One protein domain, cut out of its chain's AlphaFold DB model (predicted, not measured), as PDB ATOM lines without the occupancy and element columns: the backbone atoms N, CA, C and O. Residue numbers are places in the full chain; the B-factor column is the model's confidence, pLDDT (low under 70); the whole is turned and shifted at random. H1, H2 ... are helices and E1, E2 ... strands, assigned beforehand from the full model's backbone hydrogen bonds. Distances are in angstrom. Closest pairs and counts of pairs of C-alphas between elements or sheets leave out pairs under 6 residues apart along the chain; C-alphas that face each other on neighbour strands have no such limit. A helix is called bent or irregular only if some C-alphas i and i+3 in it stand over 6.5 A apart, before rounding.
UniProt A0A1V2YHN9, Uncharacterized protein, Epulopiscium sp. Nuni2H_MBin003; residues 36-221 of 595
ATOM      1  N   SER A  36     -43.125  13.868  28.097       65.88
ATOM      2  CA  SER A  36     -42.220  12.770  28.433       65.88
ATOM      3  C   SER A  36     -41.408  12.336  27.203       65.88
ATOM      4  O   SER A  36     -41.800  12.575  26.058       65.88
ATOM      5  N   LYS A  37     -40.281  11.641  27.419       66.06
ATOM      6  CA  LYS A  37     -39.477  11.027  26.342       66.06
ATOM      7  C   LYS A  37     -40.328  10.141  25.417       66.06
ATOM      8  O   LYS A  37     -40.105  10.119  24.209       66.06
ATOM      9  N   GLU A  38     -41.308   9.438  25.983       70.50
ATOM     10  CA  GLU A  38     -42.229   8.557  25.258       70.50
ATOM     11  C   GLU A  38     -43.144   9.347  24.312       70.50
ATOM     12  O   GLU A  38     -43.304   8.963  23.153       70.50
ATOM     13  N   ASP A  39     -43.668  10.492  24.763       68.94
ATOM     14  CA  ASP A  39     -44.531  11.356  23.948       68.94
ATOM     15  C   ASP A  39     -43.778  11.943  22.745       68.94
ATOM     16  O   ASP A  39     -44.306  12.006  21.631       68.94
ATOM     17  N   ILE A  40     -42.523  12.350  22.959       69.81
ATOM     18  CA  ILE A  40     -41.651  12.883  21.904       69.81
ATOM     19  C   ILE A  40     -41.343  11.794  20.875       69.81
ATOM     20  O   ILE A  40     -41.448  12.030  19.671       69.81
ATOM     21  N   LEU A  41     -40.988  10.590  21.332       74.62
ATOM     22  CA  LEU A  41     -40.689   9.470  20.444       74.62
ATOM     23  C   LEU A  41     -41.908   9.069  19.606       74.62
ATOM     24  O   LEU A  41     -41.778   8.850  18.401       74.62
ATOM     25  N   ASP A  42     -43.092   9.014  20.211       78.62
ATOM     26  CA  ASP A  42     -44.328   8.712  19.494       78.62
ATOM     27  C   ASP A  42     -44.643   9.785  18.435       78.62
ATOM     28  O   ASP A  42     -45.033   9.471  17.307       78.62
ATOM     29  N   LEU A  43     -44.385  11.060  18.740       75.56
ATOM     30  CA  LEU A  43     -44.521  12.149  17.776       75.56
ATOM     31  C   LEU A  43     -43.514  12.030  16.621       75.56
ATOM     32  O   LEU A  43     -43.890  12.223  15.460       75.56
ATOM     33  N   LEU A  44     -42.259  11.670  16.904       77.62
ATOM     34  CA  LEU A  44     -41.241  11.426  15.877       77.62
ATOM     35  C   LEU A  44     -41.632  10.256  14.968       77.62
ATOM     36  O   LEU A  44     -41.582  10.375  13.745       77.62
ATOM     37  N   ILE A  45     -42.075   9.142  15.549       82.88
ATOM     38  CA  ILE A  45     -42.530   7.965  14.804       82.88
ATOM     39  C   ILE A  45     -43.734   8.313  13.923       82.88
ATOM     40  O   ILE A  45     -43.758   7.960  12.741       82.88
ATOM     41  N   ARG A  46     -44.729   9.028  14.459       80.94
ATOM     42  CA  ARG A  46     -45.930   9.406  13.701       80.94
ATOM     43  C   ARG A  46     -45.597  10.279  12.490       80.94
ATOM     44  O   ARG A  46     -46.090   9.997  11.398       80.94
ATOM     45  N   ASN A  47     -44.746  11.289  12.664       80.31
ATOM     46  CA  ASN A  47     -44.443  12.253  11.602       80.31
ATOM     47  C   ASN A  47     -43.349  11.779  10.632       80.31
ATOM     48  O   ASN A  47     -43.457  12.017   9.438       80.31
ATOM     49  N   PHE A  48     -42.323  11.069  11.101       83.56
ATOM     50  CA  PHE A  48     -41.150  10.742  10.277       83.56
ATOM     51  C   PHE A  48     -41.039   9.264   9.892       83.56
ATOM     52  O   PHE A  48     -40.267   8.940   8.988       83.56
ATOM     53  N   HIS A  49     -41.818   8.370  10.515       87.50
ATOM     54  CA  HIS A  49     -41.916   6.973  10.082       87.50
ATOM     55  C   HIS A  49     -43.258   6.654   9.426       87.50
ATOM     56  O   HIS A  49     -43.316   6.278   8.256       87.50
ATOM     57  N   MET A  50     -44.354   6.820  10.170       85.19
ATOM     58  CA  MET A  50     -45.681   6.363   9.745       85.19
ATOM     59  C   MET A  50     -46.186   7.096   8.502       85.19
ATOM     60  O   MET A  50     -46.783   6.462   7.633       85.19
ATOM     61  N   GLN A  51     -45.877   8.389   8.366       86.06
ATOM     62  CA  GLN A  51     -46.172   9.164   7.156       86.06
ATOM     63  C   GLN A  51     -45.551   8.548   5.888       86.06
ATOM     64  O   GLN A  51     -46.136   8.636   4.809       86.06
ATOM     65  N   TYR A  52     -44.394   7.892   6.014       88.19
ATOM     66  CA  TYR A  52     -43.635   7.309   4.905       88.19
ATOM     67  C   TYR A  52     -43.670   5.777   4.884       88.19
ATOM     68  O   TYR A  52     -42.964   5.166   4.080       88.19
ATOM     69  N   LYS A  53     -44.518   5.144   5.707       88.19
ATOM     70  CA  LYS A  53     -44.575   3.685   5.879       88.19
ATOM     71  C   LYS A  53     -44.653   2.940   4.546       88.19
ATOM     72  O   LYS A  53     -43.836   2.062   4.298       88.19
ATOM     73  N   THR A  54     -45.564   3.325   3.652       89.44
ATOM     74  CA  THR A  54     -45.712   2.673   2.337       89.44
ATOM     75  C   THR A  54     -44.436   2.762   1.493       89.44
ATOM     76  O   THR A  54     -44.089   1.807   0.807       89.44
ATOM     77  N   CYS A  55     -43.709   3.883   1.562       89.88
ATOM     78  CA  CYS A  55     -42.447   4.059   0.842       89.88
ATOM     79  C   CYS A  55     -41.360   3.129   1.396       89.88
ATOM     80  O   CYS A  55     -40.714   2.431   0.619       89.88
ATOM     81  N   PHE A  56     -41.212   3.050   2.722       90.62
ATOM     82  CA  PHE A  56     -40.268   2.127   3.356       90.62
ATOM     83  C   PHE A  56     -40.580   0.667   3.042       90.62
ATOM     84  O   PHE A  56     -39.677  -0.098   2.714       90.62
ATOM     85  N   GLN A  57     -41.860   0.293   3.082       88.69
ATOM     86  CA  GLN A  57     -42.298  -1.064   2.763       88.69
ATOM     87  C   GLN A  57     -42.018  -1.429   1.300       88.69
ATOM     88  O   GLN A  57     -41.583  -2.550   1.022       88.69
ATOM     89  N   GLN A  58     -42.224  -0.489   0.371       90.50
ATOM     90  CA  GLN A  58     -41.939  -0.693  -1.048       90.50
ATOM     91  C   GLN A  58     -40.437  -0.833  -1.313       90.50
ATOM     92  O   GLN A  58     -40.032  -1.785  -1.981       90.50
ATOM     93  N   ASN A  59     -39.619   0.082  -0.777       92.25
ATOM     94  CA  ASN A  59     -38.161   0.033  -0.914       92.25
ATOM     95  C   ASN A  59     -37.622  -1.287  -0.368       92.25
ATOM     96  O   ASN A  59     -36.921  -2.007  -1.074       92.25
ATOM     97  N   TYR A  60     -38.028  -1.645   0.850       91.12
ATOM     98  CA  TYR A  60     -37.592  -2.878   1.484       91.12
ATOM     99  C   TYR A  60     -37.966  -4.103   0.660       91.12
ATOM    100  O   TYR A  60     -37.108  -4.943   0.417       91.12
ATOM    101  N   SER A  61     -39.223  -4.209   0.215       88.38
ATOM    102  CA  SER A  61     -39.691  -5.387  -0.525       88.38
ATOM    103  C   SER A  61     -38.922  -5.560  -1.834       88.38
ATOM    104  O   SER A  61     -38.432  -6.651  -2.111       88.38
ATOM    105  N   ASN A  62     -38.746  -4.471  -2.590       91.00
ATOM    106  CA  ASN A  62     -37.986  -4.481  -3.839       91.00
ATOM    107  C   ASN A  62     -36.514  -4.848  -3.600       91.00
ATOM    108  O   ASN A  62     -35.949  -5.691  -4.295       91.00
ATOM    109  N   ASN A  63     -35.883  -4.222  -2.606       93.00
ATOM    110  CA  ASN A  63     -34.476  -4.453  -2.298       93.00
ATOM    111  C   ASN A  63     -34.233  -5.868  -1.770       93.00
ATOM    112  O   ASN A  63     -33.259  -6.503  -2.160       93.00
ATOM    113  N   LEU A  64     -35.129  -6.383  -0.926       89.25
ATOM    114  CA  LEU A  64     -35.062  -7.748  -0.421       89.25
ATOM    115  C   LEU A  64     -35.191  -8.758  -1.562       89.25
ATOM    116  O   LEU A  64     -34.392  -9.686  -1.633       89.25
ATOM    117  N   GLU A  65     -36.155  -8.568  -2.467       88.56
ATOM    118  CA  GLU A  65     -36.307  -9.428  -3.644       88.56
ATOM    119  C   GLU A  65     -35.013  -9.467  -4.468       88.56
ATOM    120  O   GLU A  65     -34.521 -10.546  -4.795       88.56
ATOM    121  N   ASN A  66     -34.413  -8.304  -4.729       91.19
ATOM    122  CA  ASN A  66     -33.148  -8.215  -5.455       91.19
ATOM    123  C   ASN A  66     -31.994  -8.904  -4.725       91.19
ATOM    124  O   ASN A  66     -31.186  -9.576  -5.357       91.19
ATOM    125  N   ILE A  67     -31.900  -8.738  -3.407       89.06
ATOM    126  CA  ILE A  67     -30.830  -9.334  -2.603       89.06
ATOM    127  C   ILE A  67     -30.948 -10.858  -2.592       89.06
ATOM    128  O   ILE A  67     -29.940 -11.550  -2.694       89.06
ATOM    129  N   LEU A  68     -32.169 -11.388  -2.505       85.94
ATOM    130  CA  LEU A  68     -32.414 -12.830  -2.565       85.94
ATOM    131  C   LEU A  68     -32.132 -13.416  -3.957       85.94
ATOM    132  O   LEU A  68     -31.883 -14.613  -4.070       85.94
ATOM    133  N   GLN A  69     -32.176 -12.587  -5.003       87.31
ATOM    134  CA  GLN A  69     -31.802 -12.952  -6.371       87.31
ATOM    135  C   GLN A  69     -30.312 -12.722  -6.678       87.31
ATOM    136  O   GLN A  69     -29.837 -13.199  -7.706       87.31
ATOM    137  N   ASN A  70     -29.570 -12.010  -5.822       86.81
ATOM    138  CA  ASN A  70     -28.141 -11.775  -6.014       86.81
ATOM    139  C   ASN A  70     -27.374 -13.099  -5.881       86.81
ATOM    140  O   ASN A  70     -27.428 -13.770  -4.851       86.81
ATOM    141  N   THR A  71     -26.636 -13.452  -6.933       83.56
ATOM    142  CA  THR A  71     -26.001 -14.766  -7.124       83.56
ATOM    143  C   THR A  71     -25.070 -15.174  -5.977       83.56
ATOM    144  O   THR A  71     -24.972 -16.355  -5.622       83.56
ATOM    145  N   TYR A  72     -24.373 -14.200  -5.392       87.94
ATOM    146  CA  TYR A  72     -23.278 -14.451  -4.459       87.94
ATOM    147  C   TYR A  72     -23.652 -14.215  -2.994       87.94
ATOM    148  O   TYR A  72     -22.996 -14.751  -2.101       87.94
ATOM    149  N   SER A  73     -24.709 -13.447  -2.730       87.88
ATOM    150  CA  SER A  73     -25.109 -13.066  -1.373       87.88
ATOM    151  C   SER A  73     -25.561 -14.263  -0.529       87.88
ATOM    152  O   SER A  73     -26.215 -15.192  -1.006       87.88
ATOM    153  N   LYS A  74     -25.206 -14.244   0.761       87.19
ATOM    154  CA  LYS A  74     -25.469 -15.321   1.725       87.19
ATOM    155  C   LYS A  74     -26.207 -14.769   2.936       87.19
ATOM    156  O   LYS A  74     -25.640 -14.093   3.796       87.19
ATOM    157  N   ILE A  75     -27.494 -15.089   3.008       80.62
ATOM    158  CA  ILE A  75     -28.396 -14.632   4.062       80.62
ATOM    159  C   ILE A  75     -28.955 -15.864   4.758       80.62
ATOM    160  O   ILE A  75     -29.651 -16.672   4.146       80.62
ATOM    161  N   SER A  76     -28.587 -16.057   6.027       65.56
ATOM    162  CA  SER A  76     -29.052 -17.206   6.806       65.56
ATOM    163  C   SER A  76     -30.560 -17.117   7.048       65.56
ATOM    164  O   SER A  76     -31.083 -16.070   7.421       65.56
ATOM    165  N   THR A  77     -31.251 -18.240   6.878       50.66
ATOM    166  CA  THR A  77     -32.707 -18.400   7.019       50.66
ATOM    167  C   THR A  77     -33.187 -18.506   8.474       50.66
ATOM    168  O   THR A  77     -34.383 -18.672   8.709       50.66
ATOM    169  N   GLY A  78     -32.283 -18.421   9.461       50.41
ATOM    170  CA  GLY A  78     -32.599 -18.617  10.885       50.41
ATOM    171  C   GLY A  78     -33.331 -17.451  11.567       50.41
ATOM    172  O   GLY A  78     -34.012 -17.669  12.563       50.41
ATOM    173  N   THR A  79     -33.231 -16.237  11.018       50.28
ATOM    174  CA  THR A  79     -34.083 -15.090  11.374       50.28
ATOM    175  C   THR A  79     -34.612 -14.542  10.055       50.28
ATOM    176  O   THR A  79     -33.795 -14.119   9.236       50.28
ATOM    177  N   PRO A  80     -35.923 -14.602   9.773       56.00
ATOM    178  CA  PRO A  80     -36.438 -14.061   8.526       56.00
ATOM    179  C   PRO A  80     -36.027 -12.592   8.406       56.00
ATOM    180  O   PRO A  80     -36.196 -11.831   9.356       56.00
ATOM    181  N   LEU A  81     -35.535 -12.175   7.234       63.53
ATOM    182  CA  LEU A  81     -35.597 -10.770   6.831       63.53
ATOM    183  C   LEU A  81     -37.083 -10.434   6.626       63.53
ATOM    184  O   LEU A  81     -37.572 -10.332   5.500       63.53
ATOM    185  N   SER A  82     -37.845 -10.346   7.712       57.66
ATOM    186  CA  SER A  82     -39.268 -10.041   7.686       57.66
ATOM    187  C   SER A  82     -39.479  -8.545   7.817       57.66
ATOM    188  O   SER A  82     -39.064  -7.920   8.790       57.66
ATOM    189  N   LEU A  83     -40.205  -7.991   6.851       53.81
ATOM    190  CA  LEU A  83     -40.861  -6.713   7.032       53.81
ATOM    191  C   LEU A  83     -41.970  -6.912   8.072       53.81
ATOM    192  O   LEU A  83     -42.976  -7.571   7.797       53.81
ATOM    193  N   HIS A  84     -41.793  -6.365   9.264       59.47
ATOM    194  CA  HIS A  84     -42.839  -6.369  10.269       59.47
ATOM    195  C   HIS A  84     -43.972  -5.417   9.866       59.47
ATOM    196  O   HIS A  84     -43.747  -4.293   9.395       59.47
ATOM    197  N   SER A  85     -45.211  -5.888  10.002       54.91
ATOM    198  CA  SER A  85     -46.407  -5.091   9.716       54.91
ATOM    199  C   SER A  85     -46.673  -4.064  10.824       54.91
ATOM    200  O   SER A  85     -47.197  -2.976  10.538       54.91
ATOM    201  N   ASP A  86     -46.251  -4.380  12.051       61.88
ATOM    202  CA  ASP A  86     -46.258  -3.506  13.216       61.88
ATOM    203  C   ASP A  86     -44.867  -2.901  13.454       61.88
ATOM    204  O   ASP A  86     -43.845  -3.586  13.430       61.88
ATOM    205  N   ILE A  87     -44.840  -1.590  13.704       60.66
ATOM    206  CA  ILE A  87     -43.609  -0.889  14.040       60.66
ATOM    207  C   ILE A  87     -43.021  -1.405  15.352       60.66
ATOM    208  O   ILE A  87     -41.805  -1.351  15.514       60.66
ATOM    209  N   SER A  88     -43.855  -1.889  16.285       61.19
ATOM    210  CA  SER A  88     -43.450  -2.384  17.607       61.19
ATOM    211  C   SER A  88     -42.418  -3.514  17.520       61.19
ATOM    212  O   SER A  88     -41.521  -3.567  18.358       61.19
ATOM    213  N   GLU A  89     -42.467  -4.304  16.447       70.94
ATOM    214  CA  GLU A  89     -41.622  -5.474  16.210       70.94
ATOM    215  C   GLU A  89     -40.219  -5.128  15.675       70.94
ATOM    216  O   GLU A  89     -39.313  -5.948  15.784       70.94
ATOM    217  N   TYR A  90     -39.991  -3.915  15.148       72.69
ATOM    218  CA  TYR A  90     -38.644  -3.499  14.735       72.69
ATOM    219  C   TYR A  90     -37.800  -3.037  15.924       72.69
ATOM    220  O   TYR A  90     -38.201  -2.124  16.654       72.69
ATOM    221  N   SER A  91     -36.585  -3.575  16.042       83.38
ATOM    222  CA  SER A  91     -35.549  -3.074  16.960       83.38
ATOM    223  C   SER A  91     -34.995  -1.715  16.519       83.38
ATOM    224  O   SER A  91     -34.685  -0.868  17.357       83.38
ATOM    225  N   LEU A  92     -34.903  -1.495  15.201       88.44
ATOM    226  CA  LEU A  92     -34.425  -0.261  14.577       88.44
ATOM    227  C   LEU A  92     -35.542   0.398  13.761       88.44
ATOM    228  O   LEU A  92     -36.090  -0.207  12.841       88.44
ATOM    229  N   VAL A  93     -35.860   1.654  14.069       88.50
ATOM    230  CA  VAL A  93     -36.915   2.424  13.397       88.50
ATOM    231  C   VAL A  93     -36.302   3.519  12.537       88.50
ATOM    232  O   VAL A  93     -35.649   4.423  13.052       88.50
ATOM    233  N   VAL A  94     -36.548   3.467  11.229       89.69
ATOM    234  CA  VAL A  94     -36.092   4.491  10.279       89.69
ATOM    235  C   VAL A  94     -36.998   5.719  10.344       89.69
ATOM    236  O   VAL A  94     -38.211   5.614  10.186       89.69
ATOM    237  N   LEU A  95     -36.406   6.893  10.525       87.50
ATOM    238  CA  LEU A  95     -37.068   8.192  10.538       87.50
ATOM    239  C   LEU A  95     -36.561   9.004   9.349       87.50
ATOM    240  O   LEU A  95     -35.371   9.302   9.260       87.50
ATOM    241  N   ARG A  96     -37.452   9.364   8.425       86.56
ATOM    242  CA  ARG A  96     -37.107  10.173   7.253       86.56
ATOM    243  C   ARG A  96     -37.237  11.651   7.580       86.56
ATOM    244  O   ARG A  96     -38.346  12.129   7.765       86.56
ATOM    245  N   ILE A  97     -36.117  12.367   7.597       81.31
ATOM    246  CA  ILE A  97     -36.074  13.815   7.838       81.31
ATOM    247  C   ILE A  97     -36.307  14.596   6.548       81.31
ATOM    248  O   ILE A  97     -37.037  15.584   6.529       81.31
ATOM    249  N   SER A  98     -35.645  14.171   5.474       80.75
ATOM    250  CA  SER A  98     -35.694  14.823   4.168       80.75
ATOM    251  C   SER A  98     -35.828  13.767   3.066       80.75
ATOM    252  O   SER A  98     -36.065  12.590   3.324       80.75
ATOM    253  N   GLU A  99     -35.700  14.153   1.798       81.75
ATOM    254  CA  GLU A  99     -35.616  13.162   0.721       81.75
ATOM    255  C   GLU A  99     -34.346  12.315   0.762       81.75
ATOM    256  O   GLU A  99     -34.353  11.193   0.261       81.75
ATOM    257  N   THR A 100     -33.280  12.837   1.363       82.44
ATOM    258  CA  THR A 100     -31.964  12.201   1.353       82.44
ATOM    259  C   THR A 100     -31.429  11.862   2.728       82.44
ATOM    260  O   THR A 100     -30.465  11.114   2.810       82.44
ATOM    261  N   ASP A 101     -32.024  12.395   3.792       83.69
ATOM    262  CA  ASP A 101     -31.461  12.343   5.137       83.69
ATOM    263  C   ASP A 101     -32.425  11.655   6.108       83.69
ATOM    264  O   ASP A 101     -33.636  11.906   6.115       83.69
ATOM    265  N   PHE A 102     -31.862  10.769   6.923       86.62
ATOM    266  CA  PHE A 102     -32.573   9.860   7.810       86.62
ATOM    267  C   PHE A 102     -31.880   9.783   9.174       86.62
ATOM    268  O   PHE A 102     -30.674   9.992   9.290       86.62
ATOM    269  N   PHE A 103     -32.635   9.402  10.196       86.56
ATOM    270  CA  PHE A 103     -32.106   8.880  11.453       86.56
ATOM    271  C   PHE A 103     -32.666   7.484  11.688       86.56
ATOM    272  O   PHE A 103     -33.750   7.155  11.213       86.56
ATOM    273  N   ILE A 104     -31.946   6.660  12.435       86.81
ATOM    274  CA  ILE A 104     -32.410   5.336  12.833       86.81
ATOM    275  C   ILE A 104     -32.461   5.306  14.354       86.81
ATOM    276  O   ILE A 104     -31.442   5.471  15.014       86.81
ATOM    277  N   TYR A 105     -33.644   5.107  14.919       85.94
ATOM    278  CA  TYR A 105     -33.814   4.970  16.358       85.94
ATOM    279  C   TYR A 105     -33.673   3.506  16.775       85.94
ATOM    280  O   TYR A 105     -34.434   2.655  16.313       85.94
ATOM    281  N   ASN A 106     -32.717   3.213  17.654       84.56
ATOM    282  CA  ASN A 106     -32.553   1.908  18.271       84.56
ATOM    283  C   ASN A 106     -33.394   1.834  19.545       84.56
ATOM    284  O   ASN A 106     -33.092   2.495  20.532       84.56
ATOM    285  N   LYS A 107     -34.439   1.003  19.546       83.31
ATOM    286  CA  LYS A 107     -35.326   0.853  20.707       83.31
ATOM    287  C   LYS A 107     -34.686   0.131  21.886       83.31
ATOM    288  O   LYS A 107     -35.148   0.301  23.005       83.31
ATOM    289  N   VAL A 108     -33.681  -0.708  21.634       84.12
ATOM    290  CA  VAL A 108     -33.036  -1.524  22.668       84.12
ATOM    291  C   VAL A 108     -32.024  -0.691  23.444       84.12
ATOM    292  O   VAL A 108     -32.005  -0.748  24.669       84.12
ATOM    293  N   SER A 109     -31.192   0.084  22.740       80.38
ATOM    294  CA  SER A 109     -30.242   1.001  23.385       80.38
ATOM    295  C   SER A 109     -30.838   2.376  23.695       80.38
ATOM    296  O   SER A 109     -30.240   3.132  24.451       80.38
ATOM    297  N   GLU A 110     -32.012   2.694  23.142       76.94
ATOM    298  CA  GLU A 110     -32.658   4.012  23.197       76.94
ATOM    299  C   GLU A 110     -31.803   5.150  22.607       76.94
ATOM    300  O   GLU A 110     -31.854   6.294  23.069       76.94
ATOM    301  N   GLU A 111     -31.025   4.843  21.567       77.31
ATOM    302  CA  GLU A 111     -30.101   5.771  20.908       77.31
ATOM    303  C   GLU A 111     -30.482   6.031  19.449       77.31
ATOM    304  O   GLU A 111     -31.063   5.186  18.767       77.31
ATOM    305  N   PHE A 112     -30.096   7.201  18.939       76.69
ATOM    306  CA  PHE A 112     -30.189   7.518  17.516       76.69
ATOM    307  C   PHE A 112     -28.869   7.208  16.812       76.69
ATOM    308  O   PHE A 112     -27.810   7.697  17.200       76.69
ATOM    309  N   ILE A 113     -28.958   6.436  15.735       79.31
ATOM    310  CA  ILE A 113     -27.900   6.226  14.757       79.31
ATOM    311  C   ILE A 113     -28.141   7.213  13.623       79.31
ATOM    312  O   ILE A 113     -29.213   7.228  13.008       79.31
ATOM    313  N   GLY A 114     -27.143   8.035  13.329       72.00
ATOM    314  CA  GLY A 114     -27.189   8.921  12.187       72.00
ATOM    315  C   GLY A 114     -26.460  10.239  12.401       72.00
ATOM    316  O   GLY A 114     -25.790  10.423  13.420       72.00
ATOM    317  N   PRO A 115     -26.597  11.140  11.423       74.44
ATOM    318  CA  PRO A 115     -27.476  11.066  10.262       74.44
ATOM    319  C   PRO A 115     -27.050   9.941   9.326       74.44
ATOM    320  O   PRO A 115     -25.879   9.581   9.201       74.44
ATOM    321  N   VAL A 116     -28.027   9.390   8.635       82.56
ATOM    322  CA  VAL A 116     -27.805   8.482   7.527       82.56
ATOM    323  C   VAL A 116     -28.253   9.221   6.284       82.56
ATOM    324  O   VAL A 116     -29.417   9.596   6.175       82.56
ATOM    325  N   THR A 117     -27.327   9.468   5.363       82.81
ATOM    326  CA  THR A 117     -27.626  10.192   4.130       82.81
ATOM    327  C   THR A 117     -27.463   9.298   2.906       82.81
ATOM    328  O   THR A 117     -26.614   8.400   2.856       82.81
ATOM    329  N   THR A 118     -28.299   9.540   1.902       84.94
ATOM    330  CA  THR A 118     -28.151   8.968   0.560       84.94
ATOM    331  C   THR A 118     -27.207   9.785  -0.312       84.94
ATOM    332  O   THR A 118     -26.803   9.325  -1.380       84.94
ATOM    333  N   LYS A 119     -26.814  10.981   0.139       83.00
ATOM    334  CA  LYS A 119     -25.810  11.801  -0.531       83.00
ATOM    335  C   LYS A 119     -24.412  11.304  -0.201       83.00
ATOM    336  O   LYS A 119     -24.145  10.759   0.862       83.00
ATOM    337  N   TYR A 120     -23.507  11.540  -1.136       79.94
ATOM    338  CA  TYR A 120     -22.087  11.386  -0.889       79.94
ATOM    339  C   TYR A 120     -21.524  12.647  -0.227       79.94
ATOM    340  O   TYR A 120     -21.758  13.751  -0.727       79.94
ATOM    341  N   ASP A 121     -20.742  12.466   0.834       76.75
ATOM    342  CA  ASP A 121     -19.971  13.519   1.494       76.75
ATOM    343  C   ASP A 121     -18.491  13.110   1.535       76.75
ATOM    344  O   ASP A 121     -18.159  11.984   1.895       76.75
ATOM    345  N   VAL A 122     -17.592  14.011   1.127       74.81
ATOM    346  CA  VAL A 122     -16.140  13.768   1.175       74.81
ATOM    347  C   VAL A 122     -15.615  13.840   2.608       74.81
ATOM    348  O   VAL A 122     -14.628  13.172   2.920       74.81
ATOM    349  N   ASP A 123     -16.241  14.645   3.461       73.62
ATOM    350  CA  ASP A 123     -15.666  15.068   4.737       73.62
ATOM    351  C   ASP A 123     -15.847  14.019   5.826       73.62
ATOM    352  O   ASP A 123     -14.955  13.812   6.648       73.62
ATOM    353  N   ASP A 124     -16.983  13.328   5.783       75.38
ATOM    354  CA  ASP A 124     -17.381  12.309   6.753       75.38
ATOM    355  C   ASP A 124     -17.192  10.878   6.211       75.38
ATOM    356  O   ASP A 124     -17.792   9.904   6.670       75.38
ATOM    357  N   ARG A 125     -16.367  10.708   5.176       84.69
ATOM    358  CA  ARG A 125     -16.175   9.407   4.531       84.69
ATOM    359  C   ARG A 125     -15.080   8.560   5.201       84.69
ATOM    360  O   ARG A 125     -13.967   9.056   5.408       84.69
ATOM    361  N   PRO A 126     -15.323   7.258   5.446       89.62
ATOM    362  CA  PRO A 126     -14.295   6.299   5.818       89.62
ATOM    363  C   PRO A 126     -13.166   6.203   4.793       89.62
ATOM    364  O   PRO A 126     -13.335   6.471   3.605       89.62
ATOM    365  N   TYR A 127     -11.997   5.772   5.264       93.38
ATOM    366  CA  TYR A 127     -10.850   5.470   4.410       93.38
ATOM    367  C   TYR A 127     -10.978   4.041   3.865       93.38
ATOM    368  O   TYR A 127     -10.315   3.129   4.357       93.38
ATOM    369  N   TYR A 128     -11.882   3.855   2.902       94.50
ATOM    370  CA  TYR A 128     -12.232   2.549   2.342       94.50
ATOM    371  C   TYR A 128     -11.026   1.849   1.718       94.50
ATOM    372  O   TYR A 128     -10.690   0.733   2.103       94.50
ATOM    373  N   PHE A 129     -10.299   2.530   0.833       95.62
ATOM    374  CA  PHE A 129      -9.162   1.932   0.130       95.62
ATOM    375  C   PHE A 129      -7.839   2.165   0.866       95.62
ATOM    376  O   PHE A 129      -6.823   2.487   0.257       95.62
ATOM    377  N   LYS A 130      -7.838   2.030   2.198       94.50
ATOM    378  CA  LYS A 130      -6.607   2.095   3.005       94.50
ATOM    379  C   LYS A 130      -5.643   0.961   2.655       94.50
ATOM    380  O   LYS A 130      -4.432   1.176   2.642       94.50
ATOM    381  N   ASP A 131      -6.195  -0.220   2.405       92.12
ATOM    382  CA  ASP A 131      -5.472  -1.428   2.037       92.12
ATOM    383  C   ASP A 131      -6.206  -2.125   0.886       92.12
ATOM    384  O   ASP A 131      -7.407  -2.375   0.959       92.12
ATOM    385  N   LEU A 132      -5.463  -2.403  -0.182       93.81
ATOM    386  CA  LEU A 132      -5.919  -3.129  -1.360       93.81
ATOM    387  C   LEU A 132      -5.054  -4.379  -1.603       93.81
ATOM    388  O   LEU A 132      -4.991  -4.863  -2.732       93.81
ATOM    389  N   SER A 133      -4.394  -4.927  -0.576       90.06
ATOM    390  CA  SER A 133      -3.768  -6.252  -0.663       90.06
ATOM    391  C   SER A 133      -4.748  -7.398  -0.399       90.06
ATOM    392  O   SER A 133      -4.464  -8.523  -0.790       90.06
ATOM    393  N   ASN A 134      -5.882  -7.116   0.250       89.94
ATOM    394  CA  ASN A 134      -6.926  -8.089   0.602       89.94
ATOM    395  C   ASN A 134      -8.252  -7.778  -0.116       89.94
ATOM    396  O   ASN A 134      -8.410  -6.713  -0.729       89.94
ATOM    397  N   GLU A 135      -9.218  -8.690  -0.056       91.38
ATOM    398  CA  GLU A 135     -10.588  -8.489  -0.538       91.38
ATOM    399  C   GLU A 135     -11.298  -7.379   0.253       91.38
ATOM    400  O   GLU A 135     -11.040  -7.172   1.439       91.38
ATOM    401  N   LEU A 136     -12.217  -6.656  -0.391       95.81
ATOM    402  CA  LEU A 136     -12.869  -5.498   0.222       95.81
ATOM    403  C   LEU A 136     -13.956  -5.952   1.195       95.81
ATOM    404  O   LEU A 136     -15.017  -6.386   0.762       95.81
ATOM    405  N   PHE A 137     -13.709  -5.829   2.498       96.12
ATOM    406  CA  PHE A 137     -14.639  -6.251   3.545       96.12
ATOM    407  C   PHE A 137     -15.012  -5.098   4.463       96.12
ATOM    408  O   PHE A 137     -14.146  -4.471   5.079       96.12
ATOM    409  N   TYR A 138     -16.311  -4.847   4.583       95.75
ATOM    410  CA  TYR A 138     -16.843  -3.789   5.424       95.75
ATOM    411  C   TYR A 138     -18.016  -4.288   6.249       95.75
ATOM    412  O   TYR A 138     -18.874  -5.027   5.772       95.75
ATOM    413  N   GLU A 139     -18.065  -3.841   7.497       94.44
ATOM    414  CA  GLU A 139     -19.091  -4.243   8.447       94.44
ATOM    415  C   GLU A 139     -20.110  -3.122   8.614       94.44
ATOM    416  O   GLU A 139     -19.742  -1.951   8.734       94.44
ATOM    417  N   ASN A 140     -21.390  -3.488   8.665       90.19
ATOM    418  CA  ASN A 140     -22.461  -2.630   9.157       90.19
ATOM    419  C   ASN A 140     -22.565  -1.266   8.428       90.19
ATOM    420  O   ASN A 140     -22.933  -0.255   9.031       90.19
ATOM    421  N   ILE A 141     -22.269  -1.218   7.118       92.12
ATOM    422  CA  ILE A 141     -22.474  -0.004   6.310       92.12
ATOM    423  C   ILE A 141     -23.972   0.300   6.231       92.12
ATOM    424  O   ILE A 141     -24.762  -0.533   5.792       92.12
ATOM    425  N   ILE A 142     -24.352   1.519   6.610       90.44
ATOM    426  CA  ILE A 142     -25.750   1.979   6.595       90.44
ATOM    427  C   ILE A 142     -25.977   3.210   5.708       90.44
ATOM    428  O   ILE A 142     -27.108   3.501   5.326       90.44
ATOM    429  N   ARG A 143     -24.914   3.936   5.341       89.44
ATOM    430  CA  ARG A 143     -25.013   5.142   4.511       89.44
ATOM    431  C   ARG A 143     -24.993   4.765   3.036       89.44
ATOM    432  O   ARG A 143     -24.010   4.231   2.527       89.44
ATOM    433  N   VAL A 144     -26.074   5.078   2.328       90.44
ATOM    434  CA  VAL A 144     -26.210   4.725   0.906       90.44
ATOM    435  C   VAL A 144     -25.201   5.481   0.041       90.44
ATOM    436  O   VAL A 144     -24.692   4.915  -0.924       90.44
ATOM    437  N   GLY A 145     -24.841   6.715   0.416       89.69
ATOM    438  CA  GLY A 145     -23.796   7.476  -0.277       89.69
ATOM    439  C   GLY A 145     -22.453   6.740  -0.344       89.69
ATOM    440  O   GLY A 145     -21.764   6.818  -1.365       89.69
ATOM    441  N   ASP A 146     -22.120   5.960   0.690       92.38
ATOM    442  CA  ASP A 146     -20.915   5.128   0.723       92.38
ATOM    443  C   ASP A 146     -21.027   3.927  -0.223       92.38
ATOM    444  O   ASP A 146     -20.088   3.623  -0.953       92.38
ATOM    445  N   LEU A 147     -22.193   3.275  -0.269       94.62
ATOM    446  CA  LEU A 147     -22.447   2.172  -1.201       94.62
ATOM    447  C   LEU A 147     -22.377   2.645  -2.655       94.62
ATOM    448  O   LEU A 147     -21.743   1.999  -3.484       94.62
ATOM    449  N   THR A 148     -22.965   3.805  -2.965       93.19
ATOM    450  CA  THR A 148     -22.849   4.414  -4.298       93.19
ATOM    451  C   THR A 148     -21.394   4.751  -4.622       93.19
ATOM    452  O   THR A 148     -20.935   4.474  -5.727       93.19
ATOM    453  N   TYR A 149     -20.640   5.295  -3.659       93.69
ATOM    454  CA  TYR A 149     -19.216   5.571  -3.840       93.69
ATOM    455  C   TYR A 149     -18.415   4.302  -4.152       93.69
ATOM    456  O   TYR A 149     -17.661   4.288  -5.125       93.69
ATOM    457  N   LEU A 150     -18.596   3.235  -3.369       95.56
ATOM    458  CA  LEU A 150     -17.926   1.951  -3.580       95.56
ATOM    459  C   LEU A 150     -18.309   1.338  -4.934       95.56
ATOM    460  O   LEU A 150     -17.429   0.907  -5.672       95.56
ATOM    461  N   MET A 151     -19.590   1.382  -5.314       95.06
ATOM    462  CA  MET A 151     -20.076   0.888  -6.610       95.06
ATOM    463  C   MET A 151     -19.384   1.586  -7.786       95.06
ATOM    464  O   MET A 151     -19.063   0.950  -8.795       95.06
ATOM    465  N   ASP A 152     -19.164   2.893  -7.643       94.56
ATOM    466  CA  ASP A 152     -18.586   3.755  -8.665       94.56
ATOM    467  C   ASP A 152     -17.052   3.673  -8.735       94.56
ATOM    468  O   ASP A 152     -16.493   3.971  -9.787       94.56
ATOM    469  N   HIS A 153     -16.368   3.266  -7.658       94.62
ATOM    470  CA  HIS A 153     -14.898   3.241  -7.598       94.62
ATOM    471  C   HIS A 153     -14.286   1.839  -7.618       94.62
ATOM    472  O   HIS A 153     -13.124   1.698  -7.999       94.62
ATOM    473  N   VAL A 154     -15.033   0.806  -7.237       95.69
ATOM    474  CA  VAL A 154     -14.582  -0.587  -7.310       95.69
ATOM    475  C   VAL A 154     -14.951  -1.151  -8.676       95.69
ATOM    476  O   VAL A 154     -16.112  -1.103  -9.098       95.69
ATOM    477  N   ARG A 155     -13.965  -1.679  -9.402       93.69
ATOM    478  CA  ARG A 155     -14.218  -2.302 -10.706       93.69
ATOM    479  C   ARG A 155     -14.843  -3.675 -10.543       93.69
ATOM    480  O   ARG A 155     -14.573  -4.374  -9.576       93.69
ATOM    481  N   HIS A 156     -15.661  -4.073 -11.508       93.69
ATOM    482  CA  HIS A 156     -16.233  -5.414 -11.497       93.69
ATOM    483  C   HIS A 156     -15.125  -6.478 -11.609       93.69
ATOM    484  O   HIS A 156     -14.175  -6.293 -12.374       93.69
ATOM    485  N   SER A 157     -15.261  -7.593 -10.887       93.38
ATOM    486  CA  SER A 157     -14.250  -8.660 -10.806       93.38
ATOM    487  C   SER A 157     -13.847  -9.204 -12.184       93.38
ATOM    488  O   SER A 157     -12.663  -9.385 -12.457       93.38
ATOM    489  N   SER A 158     -14.800  -9.349 -13.115       91.44
ATOM    490  CA  SER A 158     -14.500  -9.769 -14.497       91.44
ATOM    491  C   SER A 158     -13.707  -8.735 -15.306       91.44
ATOM    492  O   SER A 158     -12.941  -9.107 -16.182       91.44
ATOM    493  N   LEU A 159     -13.858  -7.437 -15.028       91.12
ATOM    494  CA  LEU A 159     -13.092  -6.395 -15.721       91.12
ATOM    495  C   LEU A 159     -11.686  -6.261 -15.138       91.12
ATOM    496  O   LEU A 159     -10.752  -5.893 -15.847       91.12
ATOM    497  N   TYR A 160     -11.533  -6.549 -13.845       91.31
ATOM    498  CA  TYR A 160     -10.242  -6.534 -13.169       91.31
ATOM    499  C   TYR A 160      -9.417  -7.801 -13.451       91.31
ATOM    500  O   TYR A 160      -8.204  -7.700 -13.636       91.31
ATOM    501  N   GLY A 161     -10.060  -8.967 -13.564       90.31
ATOM    502  CA  GLY A 161      -9.392 -10.264 -13.755       90.31
ATOM    503  C   GLY A 161      -8.983 -10.954 -12.446       90.31
ATOM    504  O   GLY A 161      -8.069 -11.771 -12.434       90.31
ATOM    505  N   ALA A 162      -9.617 -10.592 -11.328       91.25
ATOM    506  CA  ALA A 162      -9.473 -11.234 -10.018       91.25
ATOM    507  C   ALA A 162     -10.691 -10.890  -9.140       91.25
ATOM    508  O   ALA A 162     -11.487 -10.024  -9.520       91.25
ATOM    509  N   ASP A 163     -10.837 -11.531  -7.972       92.88
ATOM    510  CA  ASP A 163     -11.878 -11.142  -7.010       92.88
ATOM    511  C   ASP A 163     -11.703  -9.669  -6.608       92.88
ATOM    512  O   ASP A 163     -10.677  -9.251  -6.068       92.88
ATOM    513  N   ASN A 164     -12.722  -8.871  -6.903       94.50
ATOM    514  CA  ASN A 164     -12.798  -7.470  -6.535       94.50
ATOM    515  C   ASN A 164     -14.173  -7.111  -5.963       94.50
ATOM    516  O   ASN A 164     -14.596  -5.958  -6.040       94.50
ATOM    517  N   HIS A 165     -14.889  -8.096  -5.421       95.75
ATOM    518  CA  HIS A 165     -16.182  -7.858  -4.800       95.75
ATOM    519  C   HIS A 165     -16.046  -7.040  -3.514       95.75
ATOM    520  O   HIS A 165     -15.027  -7.067  -2.819       95.75
ATOM    521  N   VAL A 166     -17.122  -6.327  -3.191       97.06
ATOM    522  CA  VAL A 166     -17.313  -5.619  -1.930       97.06
ATOM    523  C   VAL A 166     -18.188  -6.476  -1.024       97.06
ATOM    524  O   VAL A 166     -19.404  -6.561  -1.201       97.06
ATOM    525  N   TYR A 167     -17.567  -7.101  -0.035       97.00
ATOM    526  CA  TYR A 167     -18.236  -7.883   0.989       97.00
ATOM    527  C   TYR A 167     -18.810  -6.947   2.054       97.00
ATOM    528  O   TYR A 167     -18.079  -6.237   2.747       97.00
ATOM    529  N   LEU A 168     -20.133  -6.954   2.178       96.44
ATOM    530  CA  LEU A 168     -20.885  -6.209   3.178       96.44
ATOM    531  C   LEU A 168     -21.396  -7.181   4.232       96.44
ATOM    532  O   LEU A 168     -22.340  -7.939   3.994       96.44
ATOM    533  N   TYR A 169     -20.760  -7.165   5.395       95.31
ATOM    534  CA  TYR A 169     -21.117  -8.033   6.502       95.31
ATOM    535  C   TYR A 169     -22.027  -7.326   7.506       95.31
ATOM    536  O   TYR A 169     -21.748  -6.206   7.936       95.31
ATOM    537  N   TYR A 170     -23.097  -8.010   7.906       92.19
ATOM    538  CA  TYR A 170     -24.024  -7.567   8.942       92.19
ATOM    539  C   TYR A 170     -24.141  -8.650  10.014       92.19
ATOM    540  O   TYR A 170     -24.472  -9.801   9.715       92.19
ATOM    541  N   ASP A 171     -23.882  -8.283  11.269       87.50
ATOM    542  CA  ASP A 171     -23.955  -9.214  12.401       87.50
ATOM    543  C   ASP A 171     -25.389  -9.684  12.667       87.50
ATOM    544  O   ASP A 171     -25.635 -10.872  12.893       87.50
ATOM    545  N   THR A 172     -26.338  -8.746  12.618       82.44
ATOM    546  CA  THR A 172     -27.768  -8.978  12.847       82.44
ATOM    547  C   THR A 172     -28.592  -8.456  11.667       82.44
ATOM    548  O   THR A 172     -28.142  -7.564  10.938       82.44
ATOM    549  N   PRO A 173     -29.808  -8.992  11.445       86.31
ATOM    550  CA  PRO A 173     -30.667  -8.533  10.355       86.31
ATOM    551  C   PRO A 173     -31.118  -7.084  10.525       86.31
ATOM    552  O   PRO A 173     -31.426  -6.445   9.528       86.31
ATOM    553  N   ASP A 174     -31.152  -6.550  11.749       86.44
ATOM    554  CA  ASP A 174     -31.796  -5.268  12.044       86.44
ATOM    555  C   ASP A 174     -31.240  -4.115  11.199       86.44
ATOM    556  O   ASP A 174     -32.001  -3.345  10.610       86.44
ATOM    557  N   LEU A 175     -29.910  -4.002  11.110       88.69
ATOM    558  CA  LEU A 175     -29.271  -2.903  10.389       88.69
ATOM    559  C   LEU A 175     -29.403  -3.058   8.873       88.69
ATOM    560  O   LEU A 175     -29.652  -2.073   8.177       88.69
ATOM    561  N   LEU A 176     -29.303  -4.291   8.367       90.50
ATOM    562  CA  LEU A 176     -29.573  -4.579   6.963       90.50
ATOM    563  C   LEU A 176     -31.031  -4.232   6.631       90.50
ATOM    564  O   LEU A 176     -31.283  -3.500   5.682       90.50
ATOM    565  N   CYS A 177     -31.991  -4.650   7.457       88.94
ATOM    566  CA  CYS A 177     -33.403  -4.308   7.300       88.94
ATOM    567  C   CYS A 177     -33.651  -2.795   7.308       88.94
ATOM    568  O   CYS A 177     -34.497  -2.312   6.552       88.94
ATOM    569  N   ALA A 178     -32.934  -2.039   8.144       90.56
ATOM    570  CA  ALA A 178     -33.000  -0.582   8.140       90.56
ATOM    571  C   ALA A 178     -32.451   0.002   6.826       90.56
ATOM    572  O   ALA A 178     -33.116   0.842   6.221       90.56
ATOM    573  N   LEU A 179     -31.305  -0.492   6.335       92.50
ATOM    574  CA  LEU A 179     -30.717  -0.093   5.049       92.50
ATOM    575  C   LEU A 179     -31.698  -0.291   3.885       92.50
ATOM    576  O   LEU A 179     -31.889   0.621   3.080       92.50
ATOM    577  N   LEU A 180     -32.355  -1.455   3.814       92.50
ATOM    578  CA  LEU A 180     -33.270  -1.782   2.715       92.50
ATOM    579  C   LEU A 180     -34.494  -0.856   2.652       92.50
ATOM    580  O   LEU A 180     -35.118  -0.761   1.599       92.50
ATOM    581  N   GLN A 181     -34.840  -0.162   3.741       92.31
ATOM    582  CA  GLN A 181     -35.959   0.785   3.772       92.31
ATOM    583  C   GLN A 181     -35.596   2.164   3.197       92.31
ATOM    584  O   GLN A 181     -36.489   2.864   2.714       92.31
ATOM    585  N   LEU A 182     -34.321   2.571   3.234       91.81
ATOM    586  CA  LEU A 182     -33.910   3.968   3.022       91.81
ATOM    587  C   LEU A 182     -34.250   4.495   1.621       91.81
ATOM    588  O   LEU A 182     -34.847   5.564   1.484       91.81
ATOM    589  N   CYS A 183     -33.890   3.751   0.577       93.25
ATOM    590  CA  CYS A 183     -34.138   4.113  -0.819       93.25
ATOM    591  C   CYS A 183     -34.109   2.876  -1.728       93.25
ATOM    592  O   CYS A 183     -33.916   1.758  -1.257       93.25
ATOM    593  N   ASP A 184     -34.284   3.069  -3.034       93.69
ATOM    594  CA  ASP A 184     -34.048   2.014  -4.019       93.69
ATOM    595  C   ASP A 184     -32.544   1.696  -4.107       93.69
ATOM    596  O   ASP A 184     -31.729   2.581  -4.369       93.69
ATOM    597  N   LEU A 185     -32.182   0.438  -3.861       94.31
ATOM    598  CA  LEU A 185     -30.814  -0.085  -3.921       94.31
ATOM    599  C   LEU A 185     -30.629  -1.054  -5.097       94.31
ATOM    600  O   LEU A 185     -29.593  -1.713  -5.188       94.31
ATOM    601  N   SER A 186     -31.610  -1.153  -6.001       93.44
ATOM    602  CA  SER A 186     -31.615  -2.122  -7.102       93.44
ATOM    603  C   SER A 186     -30.336  -2.080  -7.938       93.44
ATOM    604  O   SER A 186     -29.803  -3.135  -8.264       93.44
ATOM    605  N   GLU A 187     -29.816  -0.890  -8.262       93.12
ATOM    606  CA  GLU A 187     -28.573  -0.742  -9.038       93.12
ATOM    607  C   GLU A 187     -27.363  -1.333  -8.297       93.12
ATOM    608  O   GLU A 187     -26.592  -2.089  -8.879       93.12
ATOM    609  N   ILE A 188     -27.243  -1.055  -6.994       94.00
ATOM    610  CA  ILE A 188     -26.157  -1.558  -6.141       94.00
ATOM    611  C   ILE A 188     -26.233  -3.083  -6.047       94.00
ATOM    612  O   ILE A 188     -25.247  -3.771  -6.312       94.00
ATOM    613  N   ILE A 189     -27.409  -3.618  -5.718       93.12
ATOM    614  CA  ILE A 189     -27.606  -5.050  -5.467       93.12
ATOM    615  C   ILE A 189     -27.441  -5.875  -6.749       93.12
ATOM    616  O   ILE A 189     -26.819  -6.934  -6.721       93.12
ATOM    617  N   ARG A 190     -27.977  -5.392  -7.877       91.81
ATOM    618  CA  ARG A 190     -27.927  -6.090  -9.173       91.81
ATOM    619  C   ARG A 190     -26.617  -5.882  -9.931       91.81
ATOM    620  O   ARG A 190     -26.451  -6.448 -11.004       91.81
ATOM    621  N   SER A 191     -25.703  -5.059  -9.417       90.69
ATOM    622  CA  SER A 191     -24.392  -4.857 -10.046       90.69
ATOM    623  C   SER A 191     -23.487  -6.089  -9.977       90.69
ATOM    624  O   SER A 191     -22.423  -6.076 -10.592       90.69
ATOM    625  N   ASP A 192     -23.857  -7.085  -9.161       88.00
ATOM    626  CA  ASP A 192     -23.046  -8.240  -8.765       88.00
ATOM    627  C   ASP A 192     -21.670  -7.880  -8.176       88.00
ATOM    628  O   ASP A 192     -20.890  -8.767  -7.868       88.00
ATOM    629  N   LYS A 193     -21.375  -6.593  -7.929       94.19
ATOM    630  CA  LYS A 193     -20.149  -6.148  -7.248       94.19
ATOM    631  C   LYS A 193     -20.220  -6.335  -5.737       94.19
ATOM    632  O   LYS A 193     -19.181  -6.439  -5.093       94.19
ATOM    633  N   PHE A 194     -21.423  -6.314  -5.167       96.31
ATOM    634  CA  PHE A 194     -21.642  -6.380  -3.725       96.31
ATOM    635  C   PHE A 194     -22.114  -7.764  -3.304       96.31
ATOM    636  O   PHE A 194     -23.013  -8.336  -3.920       96.31
ATOM    637  N   ILE A 195     -21.536  -8.258  -2.210       95.31
ATOM    638  CA  ILE A 195     -21.886  -9.537  -1.599       95.31
ATOM    639  C   ILE A 195     -22.360  -9.266  -0.183       95.31
ATOM    640  O   ILE A 195     -21.586  -8.831   0.667       95.31
ATOM    641  N   PHE A 196     -23.635  -9.533   0.073       93.69
ATOM    642  CA  PHE A 196     -24.217  -9.370   1.397       93.69
ATOM    643  C   PHE A 196     -24.011 -10.653   2.200       93.69
ATOM    644  O   PHE A 196     -24.468 -11.725   1.795       93.69
ATOM    645  N   LEU A 197     -23.335 -10.544   3.341       93.56
ATOM    646  CA  LEU A 197     -23.127 -11.631   4.293       93.56
ATOM    647  C   LEU A 197     -23.885 -11.306   5.578       93.56
ATOM    648  O   LEU A 197     -23.531 -10.366   6.287       93.56
ATOM    649  N   LEU A 198     -24.920 -12.082   5.895       90.75
ATOM    650  CA  LEU A 198     -25.702 -11.886   7.117       90.75
ATOM    651  C   LEU A 198     -25.448 -13.000   8.133       90.75
ATOM    652  O   LEU A 198     -25.737 -14.169   7.859       90.75
ATOM    653  N   GLY A 199     -25.003 -12.619   9.329       86.75
ATOM    654  CA  GLY A 199     -24.805 -13.510  10.469       86.75
ATOM    655  C   GLY A 199     -23.446 -14.214  10.487       86.75
ATOM    656  O   GLY A 199     -22.809 -14.452   9.457       86.75
ATOM    657  N   THR A 200     -23.006 -14.584  11.689       86.56
ATOM    658  CA  THR A 200     -21.653 -15.098  11.970       86.56
ATOM    659  C   THR A 200     -21.278 -16.367  11.202       86.56
ATOM    660  O   THR A 200     -20.102 -16.572  10.909       86.56
ATOM    661  N   GLU A 201     -22.248 -17.210  10.839       87.62
ATOM    662  CA  GLU A 201     -21.999 -18.394  10.005       87.62
ATOM    663  C   GLU A 201     -21.591 -18.018   8.577       87.62
ATOM    664  O   GLU A 201     -20.651 -18.597   8.038       87.62
ATOM    665  N   ASN A 202     -22.218 -16.991   7.997       89.00
ATOM    666  CA  ASN A 202     -21.885 -16.526   6.653       89.00
ATOM    667  C   ASN A 202     -20.609 -15.677   6.630       89.00
ATOM    668  O   ASN A 202     -19.931 -15.644   5.609       89.00
ATOM    669  N   LYS A 203     -20.220 -15.053   7.754       90.81
ATOM    670  CA  LYS A 203     -18.925 -14.354   7.872       90.81
ATOM    671  C   LYS A 203     -17.742 -15.266   7.541       90.81
ATOM    672  O   LYS A 203     -16.776 -14.819   6.941       90.81
ATOM    673  N   LYS A 204     -17.825 -16.548   7.919       90.19
ATOM    674  CA  LYS A 204     -16.765 -17.550   7.697       90.19
ATOM    675  C   LYS A 204     -16.550 -17.883   6.216       90.19
ATOM    676  O   LYS A 204     -15.539 -18.492   5.893       90.19
ATOM    677  N   LEU A 205     -17.498 -17.519   5.349       88.81
ATOM    678  CA  LEU A 205     -17.393 -17.711   3.903       88.81
ATOM    679  C   LEU A 205     -16.513 -16.648   3.238       88.81
ATOM    680  O   LEU A 205     -16.216 -16.788   2.063       88.81
ATOM    681  N   TYR A 206     -16.134 -15.585   3.954       91.31
ATOM    682  CA  TYR A 206     -15.226 -14.566   3.444       91.31
ATOM    683  C   TYR A 206     -13.748 -14.963   3.654       91.31
ATOM    684  O   TYR A 206     -13.389 -15.349   4.772       91.31
ATOM    685  N   PRO A 207     -12.879 -14.770   2.645       92.69
ATOM    686  CA  PRO A 207     -13.221 -14.502   1.245       92.69
ATOM    687  C   PRO A 207     -13.789 -15.757   0.563       92.69
ATOM    688  O   PRO A 207     -13.409 -16.881   0.895       92.69
ATOM    689  N   ILE A 208     -14.711 -15.570  -0.386       92.50
ATOM    690  CA  ILE A 208     -15.351 -16.692  -1.087       92.50
ATOM    691  C   ILE A 208     -14.374 -17.262  -2.115       92.50
ATOM    692  O   ILE A 208     -13.830 -16.532  -2.942       92.50
ATOM    693  N   ASN A 209     -14.212 -18.587  -2.137       92.44
ATOM    694  CA  ASN A 209     -13.563 -19.251  -3.263       92.44
ATOM    695  C   ASN A 209     -14.562 -19.410  -4.422       92.44
ATOM    696  O   ASN A 209     -15.331 -20.368  -4.467       92.44
ATOM    697  N   PHE A 210     -14.563 -18.467  -5.365       93.19
ATOM    698  CA  PHE A 210     -15.510 -18.467  -6.488       93.19
ATOM    699  C   PHE A 210     -15.361 -19.658  -7.433       93.19
ATOM    700  O   PHE A 210     -16.356 -20.097  -8.015       93.19
ATOM    701  N   LEU A 211     -14.152 -20.203  -7.569       93.19
ATOM    702  CA  LEU A 211     -13.930 -21.381  -8.394       93.19
ATOM    703  C   LEU A 211     -14.595 -22.603  -7.756       93.19
ATOM    704  O   LEU A 211     -15.347 -23.305  -8.426       93.19
ATOM    705  N   ASP A 212     -14.370 -22.818  -6.461       93.19
ATOM    706  CA  ASP A 212     -14.935 -23.969  -5.752       93.19
ATOM    707  C   ASP A 212     -16.459 -23.848  -5.590       93.19
ATOM    708  O   ASP A 212     -17.182 -24.821  -5.804       93.19
ATOM    709  N   GLU A 213     -16.960 -22.657  -5.247       91.75
ATOM    710  CA  GLU A 213     -18.376 -22.461  -4.914       91.75
ATOM    711  C   GLU A 213     -19.275 -22.215  -6.129       91.75
ATOM    712  O   GLU A 213     -20.456 -22.573  -6.114       91.75
ATOM    713  N   TYR A 214     -18.741 -21.601  -7.189       91.62
ATOM    714  CA  TYR A 214     -19.525 -21.166  -8.350       91.62
ATOM    715  C   TYR A 214     -18.949 -21.623  -9.693       91.62
ATOM    716  O   TYR A 214     -19.583 -21.404 -10.727       91.62
ATOM    717  N   GLY A 215     -17.772 -22.254  -9.715       92.44
ATOM    718  CA  GLY A 215     -17.081 -22.594 -10.959       92.44
ATOM    719  C   GLY A 215     -16.589 -21.369 -11.734       92.44
ATOM    720  O   GLY A 215     -16.393 -21.460 -12.944       92.44
ATOM    721  N   VAL A 216     -16.438 -20.217 -11.070       91.69
ATOM    722  CA  VAL A 216     -16.011 -18.958 -11.694       91.69
ATOM    723  C   VAL A 216     -14.546 -18.702 -11.367       91.69
ATOM    724  O   VAL A 216     -14.200 -18.418 -10.222       91.69
ATOM    725  N   ASP A 217     -13.691 -18.753 -12.388       92.00
ATOM    726  CA  ASP A 217     -12.287 -18.364 -12.274       92.00
ATOM    727  C   ASP A 217     -12.061 -16.967 -12.867       92.00
ATOM    728  O   ASP A 217     -11.954 -16.779 -14.082       92.00
ATOM    729  N   TYR A 218     -11.980 -15.957 -12.000       90.31
ATOM    730  CA  TYR A 218     -11.676 -14.598 -12.447       90.31
ATOM    731  C   TYR A 218     -10.252 -14.455 -12.990       90.31
ATOM    732  O   TYR A 218     -10.037 -13.576 -13.823       90.31
ATOM    733  N   SER A 219      -9.309 -15.317 -12.592       85.31
ATOM    734  CA  SER A 219      -7.910 -15.240 -13.032       85.31
ATOM    735  C   SER A 219      -7.719 -15.612 -14.507       85.31
ATOM    736  O   SER A 219      -6.776 -15.145 -15.147       85.31
ATOM    737  N   GLU A 220      -8.647 -16.384 -15.082       86.25
ATOM    738  CA  GLU A 220      -8.687 -16.655 -16.523       86.25
ATOM    739  C   GLU A 220      -9.263 -15.476 -17.329       86.25
ATOM    740  O   GLU A 220      -9.134 -15.425 -18.557       86.25
ATOM    741  N   THR A 221      -9.890 -14.502 -16.660       84.81
ATOM    742  CA  THR A 221     -10.487 -13.348 -17.330       84.81
ATOM    743  C   THR A 221      -9.421 -12.303 -17.638       84.81
ATOM    744  O   THR A 221      -8.663 -11.860 -16.776       84.81
TER     745      THR A 221
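What this domain is: This is residues 36 to 221 of the 595 residues of an uncharacterized protein of Epulopiscium sp. Nuni2H_MBin003 (UniProt A0A1V2YHN9). Two small three-stranded sheets sit at different places along an elongated body, with helix H4 packed between them. Arm H1a of the long bent helix H1 covers the far face of the antiparallel sheet E1 E2 E3, while arm H1b packs on H4 and H5; H7 lies far from the body's middle. The printed part has 186 residues, with seven named helices and six named strands in the order H1 E1 E2 E3 E4 H2 H3 E5 H4 H5 E6 H6 H7; the sheet E4 E5 E6 is parallel. The class is mixed, helices and strands; the whole is compact, with a radius of gyration of the C-alphas of 17.4 A, and spans 62 by 38 by 26 A.

Where its parts are: E1 is residues 92 to 96, E2 101 to 106 and E3 111 to 117, which is 17.5 A long. E4 is residues 136 to 139, E5 166 to 170 and E6 194 to 198. H1, residues 37 to 69, was assigned as one helix by its hydrogen bonds but is bent, with C-alphas 51 and 54 8.1 A apart: arm H1b, residues 54 to 69, is 22.7 A long, and arm H1a, residues 37 to 51, is 20.4 A long and begins at C-alpha 37 at (-39.477, 11.027, 26.342). H2 is residues 144 to 153, H3 157 to 160, H4 173 to 182 with 14.9 A, H5 186 to 190, H6 200 to 203, and H7 210 to 214, ending at (-19.525, -21.166, -8.350).

How they stand to each other: E1 E2 E3 form a meander of two hairpins, each strand the antiparallel neighbour of the one before, with N 93 to O 105 at 2.8 A and N 104 to O 113 at 2.8 A. H1a and H4 are on opposite faces of it, three layers, each at a height over the sheet of 9.2 A; C-alphas 48 and 95 are the closest of H1a and E1, 4.8 A. H1b touches H4, C-alphas 56 and 181 being closest at 4.5 A, at a steep tilt of 61 degrees, opposite ways. With residues 62 to 67 alone H1b touches H5, C-alphas 63 and 186 being closest at 6.1 A. E4, H2 H3, E5 and E5, H4 H5, E6 are strand-helix-strand units, parallel neighbour strands with helices between, both with right-handed crossovers; N 167 to O 136 is 2.8 A and N 168 to O 195 is 2.8 A. H2 and H6 only graze this sheet; H3 and H7 touch no helix. Each O i to N i+4 pair is within hydrogen-bond range in H1b, H2, H5 and H7, against 9 of 11 in H1a and 4 of 6 in H4; H3 and H6 are too short for one.

The domain as a whole: The C-alphas of Ser 36 and Glu 220, the two farthest apart, are 63.3 A apart. The printed part has no cut; the links H1 to E1 and E3 to E4 are long. The mean pLDDT of the printed part is 85.7, with residues 36 to 37, 39 to 40 and 76 to 88 under 70.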